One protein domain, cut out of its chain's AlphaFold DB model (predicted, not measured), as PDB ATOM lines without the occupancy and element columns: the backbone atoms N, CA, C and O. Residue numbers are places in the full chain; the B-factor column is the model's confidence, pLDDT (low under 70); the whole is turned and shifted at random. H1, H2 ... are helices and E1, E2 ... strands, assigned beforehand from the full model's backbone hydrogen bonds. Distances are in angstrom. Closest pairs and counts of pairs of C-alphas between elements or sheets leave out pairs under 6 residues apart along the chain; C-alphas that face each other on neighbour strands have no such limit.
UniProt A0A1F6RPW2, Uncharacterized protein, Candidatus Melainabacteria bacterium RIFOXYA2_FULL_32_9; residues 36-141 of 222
ATOM      1  N   HIS A  36      22.710 -14.452   2.926       75.19
ATOM      2  CA  HIS A  36      22.920 -15.545   1.983       75.19
ATOM      3  C   HIS A  36      24.381 -15.994   2.011       75.19
ATOM      4  O   HIS A  36      25.285 -15.168   2.119       75.19
ATOM      5  N   GLY A  37      24.619 -17.304   1.906       72.00
ATOM      6  CA  GLY A  37      25.977 -17.855   1.833       72.00
ATOM      7  C   GLY A  37      26.756 -17.839   3.152       72.00
ATOM      8  O   GLY A  37      27.975 -17.821   3.133       72.00
ATOM      9  N   LEU A  38      26.094 -17.841   4.313       77.56
ATOM     10  CA  LEU A  38      26.772 -17.801   5.622       77.56
ATOM     11  C   LEU A  38      27.645 -19.021   5.936       77.56
ATOM     12  O   LEU A  38      28.574 -18.910   6.731       77.56
ATOM     13  N   THR A  39      27.327 -20.178   5.362       78.62
ATOM     14  CA  THR A  39      28.042 -21.429   5.624       78.62
ATOM     15  C   THR A  39      29.161 -21.592   4.611       78.62
ATOM     16  O   THR A  39      28.894 -21.581   3.412       78.62
ATOM     17  N   PHE A  40      30.396 -21.770   5.074       82.69
ATOM     18  CA  PHE A  40      31.475 -22.211   4.196       82.69
ATOM     19  C   PHE A  40      31.192 -23.638   3.712       82.69
ATOM     20  O   PHE A  40      30.789 -24.496   4.499       82.69
ATOM     21  N   LYS A  41      31.382 -23.873   2.417       79.50
ATOM     22  CA  LYS A  41      31.299 -25.192   1.795       79.50
ATOM     23  C   LYS A  41      32.479 -25.346   0.858       79.50
ATOM     24  O   LYS A  41      32.735 -24.459   0.045       79.50
ATOM     25  N   THR A  42      33.151 -26.480   0.957       79.44
ATOM     26  CA  THR A  42      34.218 -26.851   0.025       79.44
ATOM     27  C   THR A  42      33.658 -27.161  -1.367       79.44
ATOM     28  O   THR A  42      32.443 -27.289  -1.552       79.44
ATOM     29  N   THR A  43      34.536 -27.327  -2.358       76.25
ATOM     30  CA  THR A  43      34.148 -27.752  -3.712       76.25
ATOM     31  C   THR A  43      33.333 -29.046  -3.681       76.25
ATOM     32  O   THR A  43      32.263 -29.107  -4.283       76.25
ATOM     33  N   ASP A  44      33.777 -30.041  -2.909       71.12
ATOM     34  CA  ASP A  44      33.128 -31.357  -2.811       71.12
ATOM     35  C   ASP A  44      31.750 -31.305  -2.122       71.12
ATOM     36  O   ASP A  44      30.902 -32.175  -2.326       71.12
ATOM     37  N   GLU A  45      31.499 -30.270  -1.319       72.75
ATOM     38  CA  GLU A  45      30.241 -30.056  -0.591       72.75
ATOM     39  C   GLU A  45      29.247 -29.159  -1.348       72.75
ATOM     40  O   GLU A  45      28.171 -28.825  -0.831       72.75
ATOM     41  N   GLY A  46      29.589 -28.767  -2.574       72.50
ATOM     42  CA  GLY A  46      28.774 -27.903  -3.420       72.50
ATOM     43  C   GLY A  46      28.938 -26.409  -3.120       72.50
ATOM     44  O   GLY A  46      27.968 -25.641  -3.152       72.50
ATOM     45  N   GLY A  47      30.151 -25.993  -2.746       74.94
ATOM     46  CA  GLY A  47      30.489 -24.590  -2.516       74.94
ATOM     47  C   GLY A  47      30.332 -23.731  -3.767       74.94
ATOM     48  O   GLY A  47      29.808 -22.621  -3.674       74.94
ATOM     49  N   ILE A  48      30.701 -24.256  -4.942       79.88
ATOM     50  CA  ILE A  48      30.624 -23.517  -6.212       79.88
ATOM     51  C   ILE A  48      29.162 -23.203  -6.546       79.88
ATOM     52  O   ILE A  48      28.829 -22.081  -6.934       79.88
ATOM     53  N   GLU A  49      28.257 -24.162  -6.346       73.69
ATOM     54  CA  GLU A  49      26.821 -23.983  -6.548       73.69
ATOM     55  C   GLU A  49      26.247 -22.955  -5.574       73.69
ATOM     56  O   GLU A  49      25.437 -22.117  -5.974       73.69
ATOM     57  N   GLN A  50      26.689 -22.975  -4.311       78.44
ATOM     58  CA  GLN A  50      26.282 -21.977  -3.327       78.44
ATOM     59  C   GLN A  50      26.754 -20.575  -3.728       78.44
ATOM     60  O   GLN A  50      25.934 -19.660  -3.794       78.44
ATOM     61  N   ASN A  51      28.042 -20.402  -4.019       83.00
ATOM     62  CA  ASN A  51      28.611 -19.126  -4.447       83.00
ATOM     63  C   ASN A  51      27.924 -18.596  -5.709       83.00
ATOM     64  O   ASN A  51      27.590 -17.417  -5.790       83.00
ATOM     65  N   THR A  52      27.647 -19.479  -6.669       80.62
ATOM     66  CA  THR A  52      26.920 -19.143  -7.896       80.62
ATOM     67  C   THR A  52      25.485 -18.697  -7.598       80.62
ATOM     68  O   THR A  52      25.016 -17.719  -8.177       80.62
ATOM     69  N   ALA A  53      24.777 -19.370  -6.687       71.06
ATOM     70  CA  ALA A  53      23.430 -18.973  -6.281       71.06
ATOM     71  C   ALA A  53      23.419 -17.618  -5.556       71.06
ATOM     72  O   ALA A  53      22.574 -16.773  -5.851       71.06
ATOM     73  N   VAL A  54      24.385 -17.384  -4.660       79.06
ATOM     74  CA  VAL A  54      24.563 -16.092  -3.980       79.06
ATOM     75  C   VAL A  54      24.857 -14.992  -4.998       79.06
ATOM     76  O   VAL A  54      24.197 -13.958  -4.979       79.06
ATOM     77  N   PHE A  55      25.787 -15.234  -5.926       83.44
ATOM     78  CA  PHE A  55      26.123 -14.301  -6.997       83.44
ATOM     79  C   PHE A  55      24.897 -13.942  -7.849       83.44
ATOM     80  O   PHE A  55      24.636 -12.768  -8.082       83.44
ATOM     81  N   ASN A  56      24.099 -14.932  -8.257       77.06
ATOM     82  CA  ASN A  56      22.887 -14.699  -9.052       77.06
ATOM     83  C   ASN A  56      21.766 -13.988  -8.274       77.06
ATOM     84  O   ASN A  56      20.830 -13.487  -8.894       77.06
ATOM     85  N   SER A  57      21.844 -13.964  -6.940       75.56
ATOM     86  CA  SER A  57      20.876 -13.279  -6.075       75.56
ATOM     87  C   SER A  57      21.224 -11.807  -5.836       75.56
ATOM     88  O   SER A  57      20.372 -11.062  -5.362       75.56
ATOM     89  N   LEU A  58      22.452 -11.381  -6.159       72.94
ATOM     90  CA  LEU A  58      22.836  -9.970  -6.155       72.94
ATOM     91  C   LEU A  58      22.071  -9.202  -7.236       72.94
ATOM     92  O   LEU A  58      21.666  -9.769  -8.251       72.94
ATOM     93  N   ASP A  59      21.934  -7.891  -7.073       74.75
ATOM     94  CA  ASP A  59      21.411  -7.046  -8.143       74.75
ATOM     95  C   ASP A  59      22.362  -6.993  -9.355       74.75
ATOM     96  O   ASP A  59      23.558  -7.292  -9.272       74.75
ATOM     97  N   SER A  60      21.821  -6.613 -10.514       74.44
ATOM     98  CA  SER A  60      22.536  -6.679 -11.793       74.44
ATOM     99  C   SER A  60      23.780  -5.788 -11.861       74.44
ATOM    100  O   SER A  60      24.743  -6.146 -12.539       74.44
ATOM    101  N   GLU A  61      23.792  -4.657 -11.152       75.94
ATOM    102  CA  GLU A  61      24.940  -3.751 -11.104       75.94
ATOM    103  C   GLU A  61      26.081  -4.378 -10.290       75.94
ATOM    104  O   GLU A  61      27.209  -4.462 -10.781       75.94
ATOM    105  N   ALA A  62      25.782  -4.933  -9.109       78.12
ATOM    106  CA  ALA A  62      26.760  -5.682  -8.319       78.12
ATOM    107  C   ALA A  62      27.310  -6.902  -9.082       78.12
ATOM    108  O   ALA A  62      28.523  -7.128  -9.098       78.12
ATOM    109  N   GLN A  63      26.445  -7.651  -9.779       81.94
ATOM    110  CA  GLN A  63      26.862  -8.776 -10.623       81.94
ATOM    111  C   GLN A  63      27.838  -8.348 -11.726       81.94
ATOM    112  O   GLN A  63      28.845  -9.022 -11.958       81.94
ATOM    113  N   GLN A  64      27.554  -7.237 -12.414       77.75
ATOM    114  CA  GLN A  64      28.398  -6.730 -13.496       77.75
ATOM    115  C   GLN A  64      29.758  -6.252 -12.983       77.75
ATOM    116  O   GLN A  64      30.777  -6.517 -13.625       77.75
ATOM    117  N   ILE A  65      29.791  -5.589 -11.824       81.94
ATOM    118  CA  ILE A  65      31.034  -5.136 -11.192       81.94
ATOM    119  C   ILE A  65      31.907  -6.330 -10.813       81.94
ATOM    120  O   ILE A  65      33.080  -6.358 -11.176       81.94
ATOM    121  N   ILE A  66      31.334  -7.341 -10.151       86.12
ATOM    122  CA  ILE A  66      32.066  -8.553  -9.758       86.12
ATOM    123  C   ILE A  66      32.610  -9.276 -10.995       86.12
ATOM    124  O   ILE A  66      33.800  -9.582 -11.043       86.12
ATOM    125  N   LYS A  67      31.777  -9.474 -12.028       82.50
ATOM    126  CA  LYS A  67      32.206 -10.062 -13.309       82.50
ATOM    127  C   LYS A  67      33.337  -9.274 -13.960       82.50
ATOM    128  O   LYS A  67      34.285  -9.873 -14.440       82.50
ATOM    129  N   SER A  68      33.256  -7.946 -13.969       79.44
ATOM    130  CA  SER A  68      34.272  -7.094 -14.605       79.44
ATOM    131  C   SER A  68      35.579  -7.053 -13.810       79.44
ATOM    132  O   SER A  68      36.654  -7.004 -14.399       79.44
ATOM    133  N   ALA A  69      35.496  -7.074 -12.477       86.06
ATOM    134  CA  ALA A  69      36.660  -7.074 -11.595       86.06
ATOM    135  C   ALA A  69      37.432  -8.403 -11.645       86.06
ATOM    136  O   ALA A  69      38.658  -8.393 -11.502       86.06
ATOM    137  N   ILE A  70      36.712  -9.513 -11.845       85.12
ATOM    138  CA  ILE A  70      37.274 -10.860 -11.998       85.12
ATOM    139  C   ILE A  70      37.735 -11.110 -13.440       85.12
ATOM    140  O   ILE A  70      38.818 -11.647 -13.654       85.12
ATOM    141  N   GLY A  71      36.953 -10.688 -14.433       77.69
ATOM    142  CA  GLY A  71      37.224 -10.963 -15.842       77.69
ATOM    143  C   GLY A  71      37.303 -12.466 -16.114       77.69
ATOM    144  O   GLY A  71      36.461 -13.233 -15.648       77.69
ATOM    145  N   ASP A  72      38.349 -12.873 -16.832       74.44
ATOM    146  CA  ASP A  72      38.668 -14.279 -17.111       74.44
ATOM    147  C   ASP A  72      39.677 -14.867 -16.105       74.44
ATOM    148  O   ASP A  72      40.200 -15.965 -16.304       74.44
ATOM    149  N   GLU A  73      40.008 -14.135 -15.035       73.81
ATOM    150  CA  GLU A  73      40.994 -14.594 -14.062       73.81
ATOM    151  C   GLU A  73      40.424 -15.772 -13.248       73.81
ATOM    152  O   GLU A  73      39.293 -15.753 -12.748       73.81
ATOM    153  N   ALA A  74      41.227 -16.831 -13.105       74.88
ATOM    154  CA  ALA A  74      40.886 -17.983 -12.266       74.88
ATOM    155  C   ALA A  74      40.689 -17.581 -10.799       74.88
ATOM    156  O   ALA A  74      39.884 -18.185 -10.100       74.88
ATOM    157  N   TRP A  75      41.382 -16.522 -10.376       84.06
ATOM    158  CA  TRP A  75      41.450 -16.057  -9.004       84.06
ATOM    159  C   TRP A  75      41.731 -14.556  -8.955       84.06
ATOM    160  O   TRP A  75      42.674 -14.083  -9.593       84.06
ATOM    161  N   VAL A  76      40.968 -13.821  -8.142       86.00
ATOM    162  CA  VAL A  76      41.216 -12.411  -7.832       86.00
ATOM    163  C   VAL A  76      41.098 -12.175  -6.332       86.00
ATOM    164  O   VAL A  76      40.235 -12.727  -5.654       86.00
ATOM    165  N   ARG A  77      41.950 -11.299  -5.788       88.06
ATOM    166  CA  ARG A  77      41.866 -10.909  -4.376       88.06
ATOM    167  C   ARG A  77      40.498 -10.282  -4.055       88.06
ATOM    168  O   ARG A  77      40.124  -9.318  -4.732       88.06
ATOM    169  N   PRO A  78      39.794 -10.721  -2.993       89.44
ATOM    170  CA  PRO A  78      38.483 -10.190  -2.622       89.44
ATOM    171  C   PRO A  78      38.501  -8.680  -2.376       89.44
ATOM    172  O   PRO A  78      37.528  -7.989  -2.659       89.44
ATOM    173  N   GLU A  79      39.630  -8.141  -1.912       90.00
ATOM    174  CA  GLU A  79      39.827  -6.710  -1.693       90.00
ATOM    175  C   GLU A  79      39.707  -5.891  -2.986       90.00
ATOM    176  O   GLU A  79      39.085  -4.831  -2.968       90.00
ATOM    177  N   LYS A  80      40.225  -6.395  -4.117       90.06
ATOM    178  CA  LYS A  80      40.134  -5.710  -5.421       90.06
ATOM    179  C   LYS A  80      38.681  -5.630  -5.892       90.06
ATOM    180  O   LYS A  80      38.238  -4.586  -6.358       90.06
ATOM    181  N   ILE A  81      37.924  -6.713  -5.720       90.25
ATOM    182  CA  ILE A  81      36.495  -6.757  -6.061       90.25
ATOM    183  C   ILE A  81      35.702  -5.826  -5.127       90.25
ATOM    184  O   ILE A  81      34.852  -5.054  -5.574       90.25
ATOM    185  N   ALA A  82      36.024  -5.846  -3.830       92.12
ATOM    186  CA  ALA A  82      35.395  -5.001  -2.824       92.12
ATOM    187  C   ALA A  82      35.623  -3.503  -3.069       92.12
ATOM    188  O   ALA A  82      34.722  -2.705  -2.820       92.12
ATOM    189  N   GLU A  83      36.802  -3.101  -3.551       92.38
ATOM    190  CA  GLU A  83      37.081  -1.709  -3.923       92.38
ATOM    191  C   GLU A  83      36.168  -1.217  -5.051       92.38
ATOM    192  O   GLU A  83      35.607  -0.125  -4.940       92.38
ATOM    193  N   GLU A  84      35.963  -2.017  -6.101       89.56
ATOM    194  CA  GLU A  84      35.075  -1.650  -7.214       89.56
ATOM    195  C   GLU A  84      33.607  -1.564  -6.775       89.56
ATOM    196  O   GLU A  84      32.906  -0.604  -7.103       89.56
ATOM    197  N   LEU A  85      33.152  -2.500  -5.941       90.44
ATOM    198  CA  LEU A  85      31.806  -2.458  -5.364       90.44
ATOM    199  C   LEU A  85      31.605  -1.240  -4.445       90.44
ATOM    200  O   LEU A  85      30.569  -0.576  -4.506       90.44
ATOM    201  N   LYS A  86      32.605  -0.879  -3.631       91.31
ATOM    202  CA  LYS A  86      32.548   0.324  -2.781       91.31
ATOM    203  C   LYS A  86      32.458   1.610  -3.604       91.31
ATOM    204  O   LYS A  86      31.713   2.510  -3.218       91.31
ATOM    205  N   LYS A  87      33.155   1.702  -4.746       89.62
ATOM    206  CA  LYS A  87      33.045   2.854  -5.670       89.62
ATOM    207  C   LYS A  87      31.627   3.022  -6.224       89.62
ATOM    208  O   LYS A  87      31.196   4.154  -6.428       89.62
ATOM    209  N   ALA A  88      30.899   1.922  -6.414       81.88
ATOM    210  CA  ALA A  88      29.498   1.923  -6.840       81.88
ATOM    211  C   ALA A  88      28.487   2.116  -5.687       81.88
ATOM    212  O   ALA A  88      27.275   2.118  -5.909       81.88
ATOM    213  N   GLY A  89      28.965   2.313  -4.453       85.25
ATOM    214  CA  GLY A  89      28.131   2.630  -3.291       85.25
ATOM    215  C   GLY A  89      27.631   1.423  -2.493       85.25
ATOM    216  O   GLY A  89      26.777   1.599  -1.624       85.25
ATOM    217  N   TYR A  90      28.151   0.220  -2.746       87.62
ATOM    218  CA  TYR A  90      27.847  -0.961  -1.933       87.62
ATOM    219  C   TYR A  90      28.670  -0.975  -0.645       87.62
ATOM    220  O   TYR A  90      29.833  -0.560  -0.619       87.62
ATOM    221  N   GLN A  91      28.091  -1.507   0.433       89.62
ATOM    222  CA  GLN A  91      28.866  -1.830   1.629       89.62
ATOM    223  C   GLN A  91      29.449  -3.228   1.459       89.62
ATOM    224  O   GLN A  91      28.709  -4.182   1.225       89.62
ATOM    225  N   VAL A  92      30.771  -3.344   1.562       91.31
ATOM    226  CA  VAL A  92      31.471  -4.620   1.389       91.31
ATOM    227  C   VAL A  92      32.436  -4.855   2.537       91.31
ATOM    228  O   VAL A  92      33.265  -3.991   2.850       91.31
ATOM    229  N   GLU A  93      32.344  -6.042   3.122       90.38
ATOM    230  CA  GLU A  93      33.250  -6.567   4.134       90.38
ATOM    231  C   GLU A  93      34.037  -7.735   3.533       90.38
ATOM    232  O   GLU A  93      33.469  -8.625   2.904       90.38
ATOM    233  N   VAL A  94      35.356  -7.720   3.700       90.44
ATOM    234  CA  VAL A  94      36.207  -8.867   3.377       90.44
ATOM    235  C   VAL A  94      36.641  -9.453   4.704       90.44
ATOM    236  O   VAL A  94      37.219  -8.743   5.526       90.44
ATOM    237  N   GLY A  95      36.330 -10.724   4.913       84.88
ATOM    238  CA  GLY A  95      36.633 -11.419   6.152       84.88
ATOM    239  C   GLY A  95      37.277 -12.772   5.902       84.88
ATOM    240  O   GLY A  95      37.457 -13.213   4.768       84.88
ATOM    241  N   GLY A  96      37.662 -13.408   6.998       78.06
ATOM    242  CA  GLY A  96      38.347 -14.693   7.023       78.06
ATOM    243  C   GLY A  96      39.278 -14.756   8.225       78.06
ATOM    244  O   GLY A  96      39.671 -13.719   8.764       78.06
ATOM    245  N   HIS A  97      39.588 -15.960   8.699       53.97
ATOM    246  CA  HIS A  97      40.518 -16.112   9.813       53.97
ATOM    247  C   HIS A  97      41.954 -15.934   9.304       53.97
ATOM    248  O   HIS A  97      42.399 -16.679   8.426       53.97
ATOM    249  N   GLU A  98      42.694 -14.962   9.849       43.22
ATOM    250  CA  GLU A  98      44.139 -14.878   9.620       43.22
ATOM    251  C   GLU A  98      44.776 -16.213  10.036       43.22
ATOM    252  O   GLU A  98      44.753 -16.594  11.204       43.22
ATOM    253  N   GLY A  99      45.321 -16.945   9.063       44.59
ATOM    254  CA  GLY A  99      46.067 -18.181   9.299       44.59
ATOM    255  C   GLY A  99      45.340 -19.496   9.007       44.59
ATOM    256  O   GLY A  99      46.013 -20.524   9.034       44.59
ATOM    257  N   SER A 100      44.037 -19.512   8.682       48.91
ATOM    258  CA  SER A 100      43.390 -20.761   8.227       48.91
ATOM    259  C   SER A 100      43.598 -21.032   6.738       48.91
ATOM    260  O   SER A 100      43.532 -22.183   6.328       48.91
ATOM    261  N   GLY A 101      43.882 -20.008   5.924       51.06
ATOM    262  CA  GLY A 101      44.119 -20.133   4.478       51.06
ATOM    263  C   GLY A 101      42.909 -20.608   3.665       51.06
ATOM    264  O   GLY A 101      42.885 -20.390   2.469       51.06
ATOM    265  N   THR A 102      41.897 -21.200   4.298       56.81
ATOM    266  CA  THR A 102      40.815 -21.953   3.652       56.81
ATOM    267  C   THR A 102      39.453 -21.272   3.731       56.81
ATOM    268  O   THR A 102      38.494 -21.802   3.195       56.81
ATOM    269  N   GLU A 103      39.326 -20.142   4.436       70.75
ATOM    270  CA  GLU A 103      38.019 -19.538   4.755       70.75
ATOM    271  C   GLU A 103      38.014 -18.016   4.557       70.75
ATOM    272  O   GLU A 103      37.564 -17.256   5.422       70.75
ATOM    273  N   LYS A 104      38.546 -17.536   3.429       85.69
ATOM    274  CA  LYS A 104      38.398 -16.125   3.057       85.69
ATOM    275  C   LYS A 104      37.028 -15.901   2.413       85.69
ATOM    276  O   LYS A 104      36.497 -16.780   1.742       85.69
ATOM    277  N   TYR A 105      36.425 -14.736   2.620       89.00
ATOM    278  CA  TYR A 105      35.144 -14.395   2.007       89.00
ATOM    279  C   TYR A 105      35.013 -12.911   1.690       89.00
ATOM    280  O   TYR A 105      35.647 -12.050   2.304       89.00
ATOM    281  N   MET A 106      34.118 -12.622   0.752       92.00
ATOM    282  CA  MET A 106      33.588 -11.297   0.468       92.00
ATOM    283  C   MET A 106      32.098 -11.278   0.806       92.00
ATOM    284  O   MET A 106      31.326 -12.065   0.265       92.00
ATOM    285  N   GLU A 107      31.686 -10.371   1.682       92.50
ATOM    286  CA  GLU A 107      30.287 -10.099   1.991       92.50
ATOM    287  C   GLU A 107      29.873  -8.749   1.404       92.50
ATOM    288  O   GLU A 107      30.432  -7.711   1.747       92.50
ATOM    289  N   VAL A 108      28.867  -8.766   0.536       91.19
ATOM    290  CA  VAL A 108      28.263  -7.581  -0.076       91.19
ATOM    291  C   VAL A 108      26.922  -7.330   0.600       91.19
ATOM    292  O   VAL A 108      26.086  -8.225   0.656       91.19
ATOM    293  N   THR A 109      26.694  -6.125   1.111       88.25
ATOM    294  CA  THR A 109      25.351  -5.690   1.515       88.25
ATOM    295  C   THR A 109      24.695  -5.008   0.320       88.25
ATOM    296  O   THR A 109      25.181  -3.971  -0.148       88.25
ATOM    297  N   GLY A 110      23.626  -5.614  -0.188       76.56
ATOM    298  CA  GLY A 110      22.838  -5.101  -1.300       76.56
ATOM    299  C   GLY A 110      22.112  -3.804  -0.944       76.56
ATOM    300  O   GLY A 110      21.975  -3.422   0.222       76.56
ATOM    301  N   LYS A 111      21.619  -3.105  -1.971       73.62
ATOM    302  CA  LYS A 111      20.822  -1.872  -1.801       73.62
ATOM    303  C   LYS A 111      19.453  -2.137  -1.159       73.62
ATOM    304  O   LYS A 111      18.818  -1.211  -0.662       73.62
ATOM    305  N   ASP A 112      19.023  -3.391  -1.159       73.94
ATOM    306  CA  ASP A 112      17.864  -3.915  -0.438       73.94
ATOM    307  C   ASP A 112      18.131  -4.171   1.058       73.94
ATOM    308  O   ASP A 112      17.196  -4.447   1.810       73.94
ATOM    309  N   GLY A 113      19.382  -4.035   1.510       73.06
ATOM    310  CA  GLY A 113      19.801  -4.286   2.888       73.06
ATOM    311  C   GLY A 113      20.073  -5.759   3.207       73.06
ATOM    312  O   GLY A 113      20.423  -6.071   4.350       73.06
ATOM    313  N   GLU A 114      19.940  -6.661   2.230       82.88
ATOM    314  CA  GLU A 114      20.325  -8.063   2.380       82.88
ATOM    315  C   GLU A 114      21.846  -8.224   2.262       82.88
ATOM    316  O   GLU A 114      22.543  -7.400   1.669       82.88
ATOM    317  N   LYS A 115      22.386  -9.279   2.874       86.56
ATOM    318  CA  LYS A 115      23.826  -9.565   2.882       86.56
ATOM    319  C   LYS A 115      24.115 -10.827   2.081       86.56
ATOM    320  O   LYS A 115      23.462 -11.847   2.274       86.56
ATOM    321  N   TYR A 116      25.130 -10.776   1.233       87.31
ATOM    322  CA  TYR A 116      25.484 -11.825   0.283       87.31
ATOM    323  C   TYR A 116      26.951 -12.182   0.452       87.31
ATOM    324  O   TYR A 116      27.821 -11.358   0.172       87.31
ATOM    325  N   ARG A 117      27.235 -13.398   0.917       89.44
ATOM    326  CA  ARG A 117      28.598 -13.856   1.173       89.44
ATOM    327  C   ARG A 117      29.067 -14.863   0.131       89.44
ATOM    328  O   ARG A 117      28.442 -15.902  -0.065       89.44
ATOM    329  N   ILE A 118      30.194 -14.545  -0.487       90.12
ATOM    330  CA  ILE A 118      30.897 -15.373  -1.461       90.12
ATOM    331  C   ILE A 118      32.213 -15.816  -0.826       90.12
ATOM    332  O   ILE A 118      32.980 -14.975  -0.353       90.12
ATOM    333  N   TRP A 119      32.458 -17.122  -0.800       88.38
ATOM    334  CA  TRP A 119      33.663 -17.705  -0.210       88.38
ATOM    335  C   TRP A 119      34.753 -17.926  -1.254       88.38
ATOM    336  O   TRP A 119      34.463 -18.231  -2.406       88.38
ATOM    337  N   ASP A 120      35.998 -17.812  -0.820       87.50
ATOM    338  CA  ASP A 120      37.141 -18.461  -1.453       87.50
ATOM    339  C   ASP A 120      37.055 -19.957  -1.139       87.50
ATOM    340  O   ASP A 120      37.176 -20.353   0.023       87.50
ATOM    341  N   ILE A 121      36.772 -20.770  -2.154       81.00
ATOM    342  CA  ILE A 121      36.637 -22.222  -2.006       81.00
ATOM    343  C   ILE A 121      37.993 -22.898  -2.250       81.00
ATOM    344  O   ILE A 121      38.278 -23.943  -1.660       81.00
ATOM    345  N   GLY A 122      38.836 -22.298  -3.096       71.94
ATOM    346  CA  GLY A 122      40.172 -22.790  -3.429       71.94
ATOM    347  C   GLY A 122      41.187 -22.716  -2.282       71.94
ATOM    348  O   GLY A 122      42.199 -23.417  -2.323       71.94
ATOM    349  N   GLY A 123      40.931 -21.898  -1.258       75.62
ATOM    350  CA  GLY A 123      41.868 -21.641  -0.163       75.62
ATOM    351  C   GLY A 123      43.146 -20.930  -0.626       75.62
ATOM    352  O   GLY A 123      44.214 -21.056  -0.018       75.62
ATOM    353  N   ASP A 124      43.067 -20.217  -1.745       77.31
ATOM    354  CA  ASP A 124      44.174 -19.487  -2.365       77.31
ATOM    355  C   ASP A 124      44.121 -17.979  -2.051       77.31
ATOM    356  O   ASP A 124      44.901 -17.173  -2.566       77.31
ATOM    357  N   ASN A 125      43.259 -17.600  -1.108       82.12
ATOM    358  CA  ASN A 125      42.961 -16.249  -0.650       82.12
ATOM    359  C   ASN A 125      42.285 -15.370  -1.703       82.12
ATOM    360  O   ASN A 125      42.481 -14.141  -1.694       82.12
ATOM    361  N   GLY A 126      41.468 -15.962  -2.572       85.81
ATOM    362  CA  GLY A 126      40.636 -15.179  -3.468       85.81
ATOM    363  C   GLY A 126      39.518 -15.909  -4.171       85.81
ATOM    364  O   GLY A 126      39.147 -17.017  -3.830       85.81
ATOM    365  N   ILE A 127      38.860 -15.142  -5.028       86.56
ATOM    366  CA  ILE A 127      37.557 -15.459  -5.587       86.56
ATOM    367  C   ILE A 127      37.664 -15.214  -7.082       86.56
ATOM    368  O   ILE A 127      38.004 -14.107  -7.512       86.56
ATOM    369  N   GLY A 128      37.377 -16.234  -7.879       84.56
ATOM    370  CA  GLY A 128      37.412 -16.107  -9.328       84.56
ATOM    371  C   GLY A 128      36.490 -17.076 -10.049       84.56
ATOM    372  O   GLY A 128      35.522 -17.595  -9.489       84.56
ATOM    373  N   THR A 129      36.788 -17.305 -11.325       81.62
ATOM    374  CA  THR A 129      36.013 -18.210 -12.193       81.62
ATOM    375  C   THR A 129      36.047 -19.673 -11.730       81.62
ATOM    376  O   THR A 129      35.196 -20.457 -12.144       81.62
ATOM    377  N   GLN A 130      36.979 -20.035 -10.842       81.69
ATOM    378  CA  GLN A 130      37.026 -21.347 -10.192       81.69
ATOM    379  C   GLN A 130      35.993 -21.503  -9.058       81.69
ATOM    380  O   GLN A 130      35.533 -22.612  -8.801       81.69
ATOM    381  N   ASP A 131      35.611 -20.401  -8.398       83.00
ATOM    382  CA  ASP A 131      34.736 -20.405  -7.216       83.00
ATOM    383  C   ASP A 131      33.285 -20.044  -7.555       83.00
ATOM    384  O   ASP A 131      32.365 -20.337  -6.786       83.00
ATOM    385  N   ILE A 132      33.073 -19.363  -8.686       79.12
ATOM    386  CA  ILE A 132      31.770 -18.876  -9.141       79.12
ATOM    387  C   ILE A 132      31.607 -19.167 -10.627       79.12
ATOM    388  O   ILE A 132      32.410 -18.750 -11.462       79.12
ATOM    389  N   ASN A 133      30.484 -19.779 -10.985       78.12
ATOM    390  CA  ASN A 133      30.109 -19.906 -12.379       78.12
ATOM    391  C   ASN A 133      29.347 -18.656 -12.850       78.12
ATOM    392  O   ASN A 133      28.134 -18.532 -12.665       78.12
ATOM    393  N   PHE A 134      30.052 -17.733 -13.507       65.62
ATOM    394  CA  PHE A 134      29.497 -16.473 -14.027       65.62
ATOM    395  C   PHE A 134      28.479 -16.636 -15.164       65.62
ATOM    396  O   PHE A 134      27.663 -15.734 -15.397       65.62
ATOM    397  N   ASN A 135      28.490 -17.789 -15.835       54.19
ATOM    398  CA  ASN A 135      27.475 -18.187 -16.815       54.19
ATOM    399  C   ASN A 135      26.277 -18.894 -16.146       54.19
ATOM    400  O   ASN A 135      25.267 -19.192 -16.793       54.19
ATOM    401  N   GLY A 136      26.348 -19.131 -14.832       47.75
ATOM    402  CA  GLY A 136      25.388 -19.913 -14.068       47.75
ATOM    403  C   GLY A 136      25.254 -21.347 -14.594       47.75
ATOM    404  O   GLY A 136      26.129 -21.873 -15.275       47.75
ATOM    405  N   ALA A 137      24.099 -21.967 -14.343       39.00
ATOM    406  CA  ALA A 137      23.762 -23.333 -14.773       39.00
ATOM    407  C   ALA A 137      23.803 -23.598 -16.302       39.00
ATOM    408  O   ALA A 137      23.524 -24.711 -16.734       39.00
ATOM    409  N   LEU A 138      24.138 -22.610 -17.141       36.53
ATOM    410  CA  LEU A 138      24.270 -22.787 -18.592       36.53
ATOM    411  C   LEU A 138      25.625 -23.360 -19.023       36.53
ATOM    412  O   LEU A 138      25.717 -23.861 -20.142       36.53
ATOM    413  N   ALA A 139      26.658 -23.329 -18.171       39.00
ATOM    414  CA  ALA A 139      27.964 -23.892 -18.532       39.00
ATOM    415  C   ALA A 139      27.883 -25.405 -18.824       39.00
ATOM    416  O   ALA A 139      28.509 -25.873 -19.768       39.00
ATOM    417  N   GLY A 140      27.040 -26.135 -18.081       37.19
ATOM    418  CA  GLY A 140      26.760 -27.557 -18.304       37.19
ATOM    419  C   GLY A 140      25.628 -27.831 -19.297       37.19
ATOM    420  O   GLY A 140      25.547 -28.923 -19.833       37.19
ATOM    421  N   PHE A 141      24.788 -26.845 -19.637       37.69
ATOM    422  CA  PHE A 141      23.613 -27.072 -20.491       37.69
ATOM    423  C   PHE A 141      23.984 -27.548 -21.906       37.69
ATOM    424  O   PHE A 141      23.256 -28.331 -22.506       37.69
TER     425      PHE A 141
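What this domain is: This is residues 36 to 141 of the 222 residues of an uncharacterized protein of Candidatus Melainabacteria bacterium RIFOXYA2_FULL_32_9 (UniProt A0A1F6RPW2). A small sheet of three strands has two helices over one face, H3 over the E1 side and H1 along the E3 edge, while a third helix, H2, lies off the sheet and joins on to H3. Residues 120 to 141, after the last strand, form a long stretch with no named element. The printed part has 106 residues with three named helices and then three named strands, H1 H2 H3 E1 E2 E3; the class is mixed, helices and strands, with under half of the residues in named elements. The sheet runs E1 E2 E3, antiparallel throughout. The whole is compact, with a radius of gyration of the C-alphas of 12.5 A and spans of 38 by 33 by 24 A.

How they stand to each other: H1, residues 47 to 57, is close to but not clearly touching H2, residues 60 to 70, at a steep tilt of 44 degrees, opposite ways; their closest C-alphas, of Phe 55 and Gln 63, are 6.6 A apart. H2 touches H3, residues 78 to 87, at a steep tilt of 43 degrees, opposite ways, and the two are a helical hairpin; their closest C-alphas are those of Ala 69 and Ile 81, 5.5 A apart. E1, residues 91 to 95, E2, residues 105 to 109, and E3, residues 115 to 119, form a meander, each strand the antiparallel neighbour of the one before. E1 and E2 are a hairpin, with N 93 and O 107 within hydrogen-bond range at 2.9 A. E2 and E3 are a hairpin too, with N 106 and O 118 within hydrogen-bond range at 2.8 A. H3 is on the sheet at a height of 8.7 A, over E1 and only just over E2, where 3 of its C-alphas fall; with the sheet it makes two layers, a helix on one face of a sheet. The closest C-alphas of H3 and E1, of Ala 82 and Val 92, are 5.8 A apart. H1 is on the same face, over E3, and the closest C-alphas of these two, of Asn 51 and Ile 118, are 5.3 A apart. H2 is not on the sheet, and H1 and H3 are apart. In H1, H2 and H3 every O i to N i+4 pair is within hydrogen-bond range.

Where its parts are: H1 begins at C-alpha 47, (30.489, -24.590, -2.516), and is 15.3 A long. H2 is also 15.3 A long, and H3 is 14.5 A. E1, E2 and E3 have five residues each; E3 ends at C-alpha 119, (33.663, -17.705, -0.210).

The domain as a whole: The two C-alphas farthest apart, of Glu 98 and Phe 141, are 38.4 A apart. The printed part has no cut and no long link. Mean pLDDT of the printed part is 77.3; residues 97 to 102 and 134 to 141 are under 70.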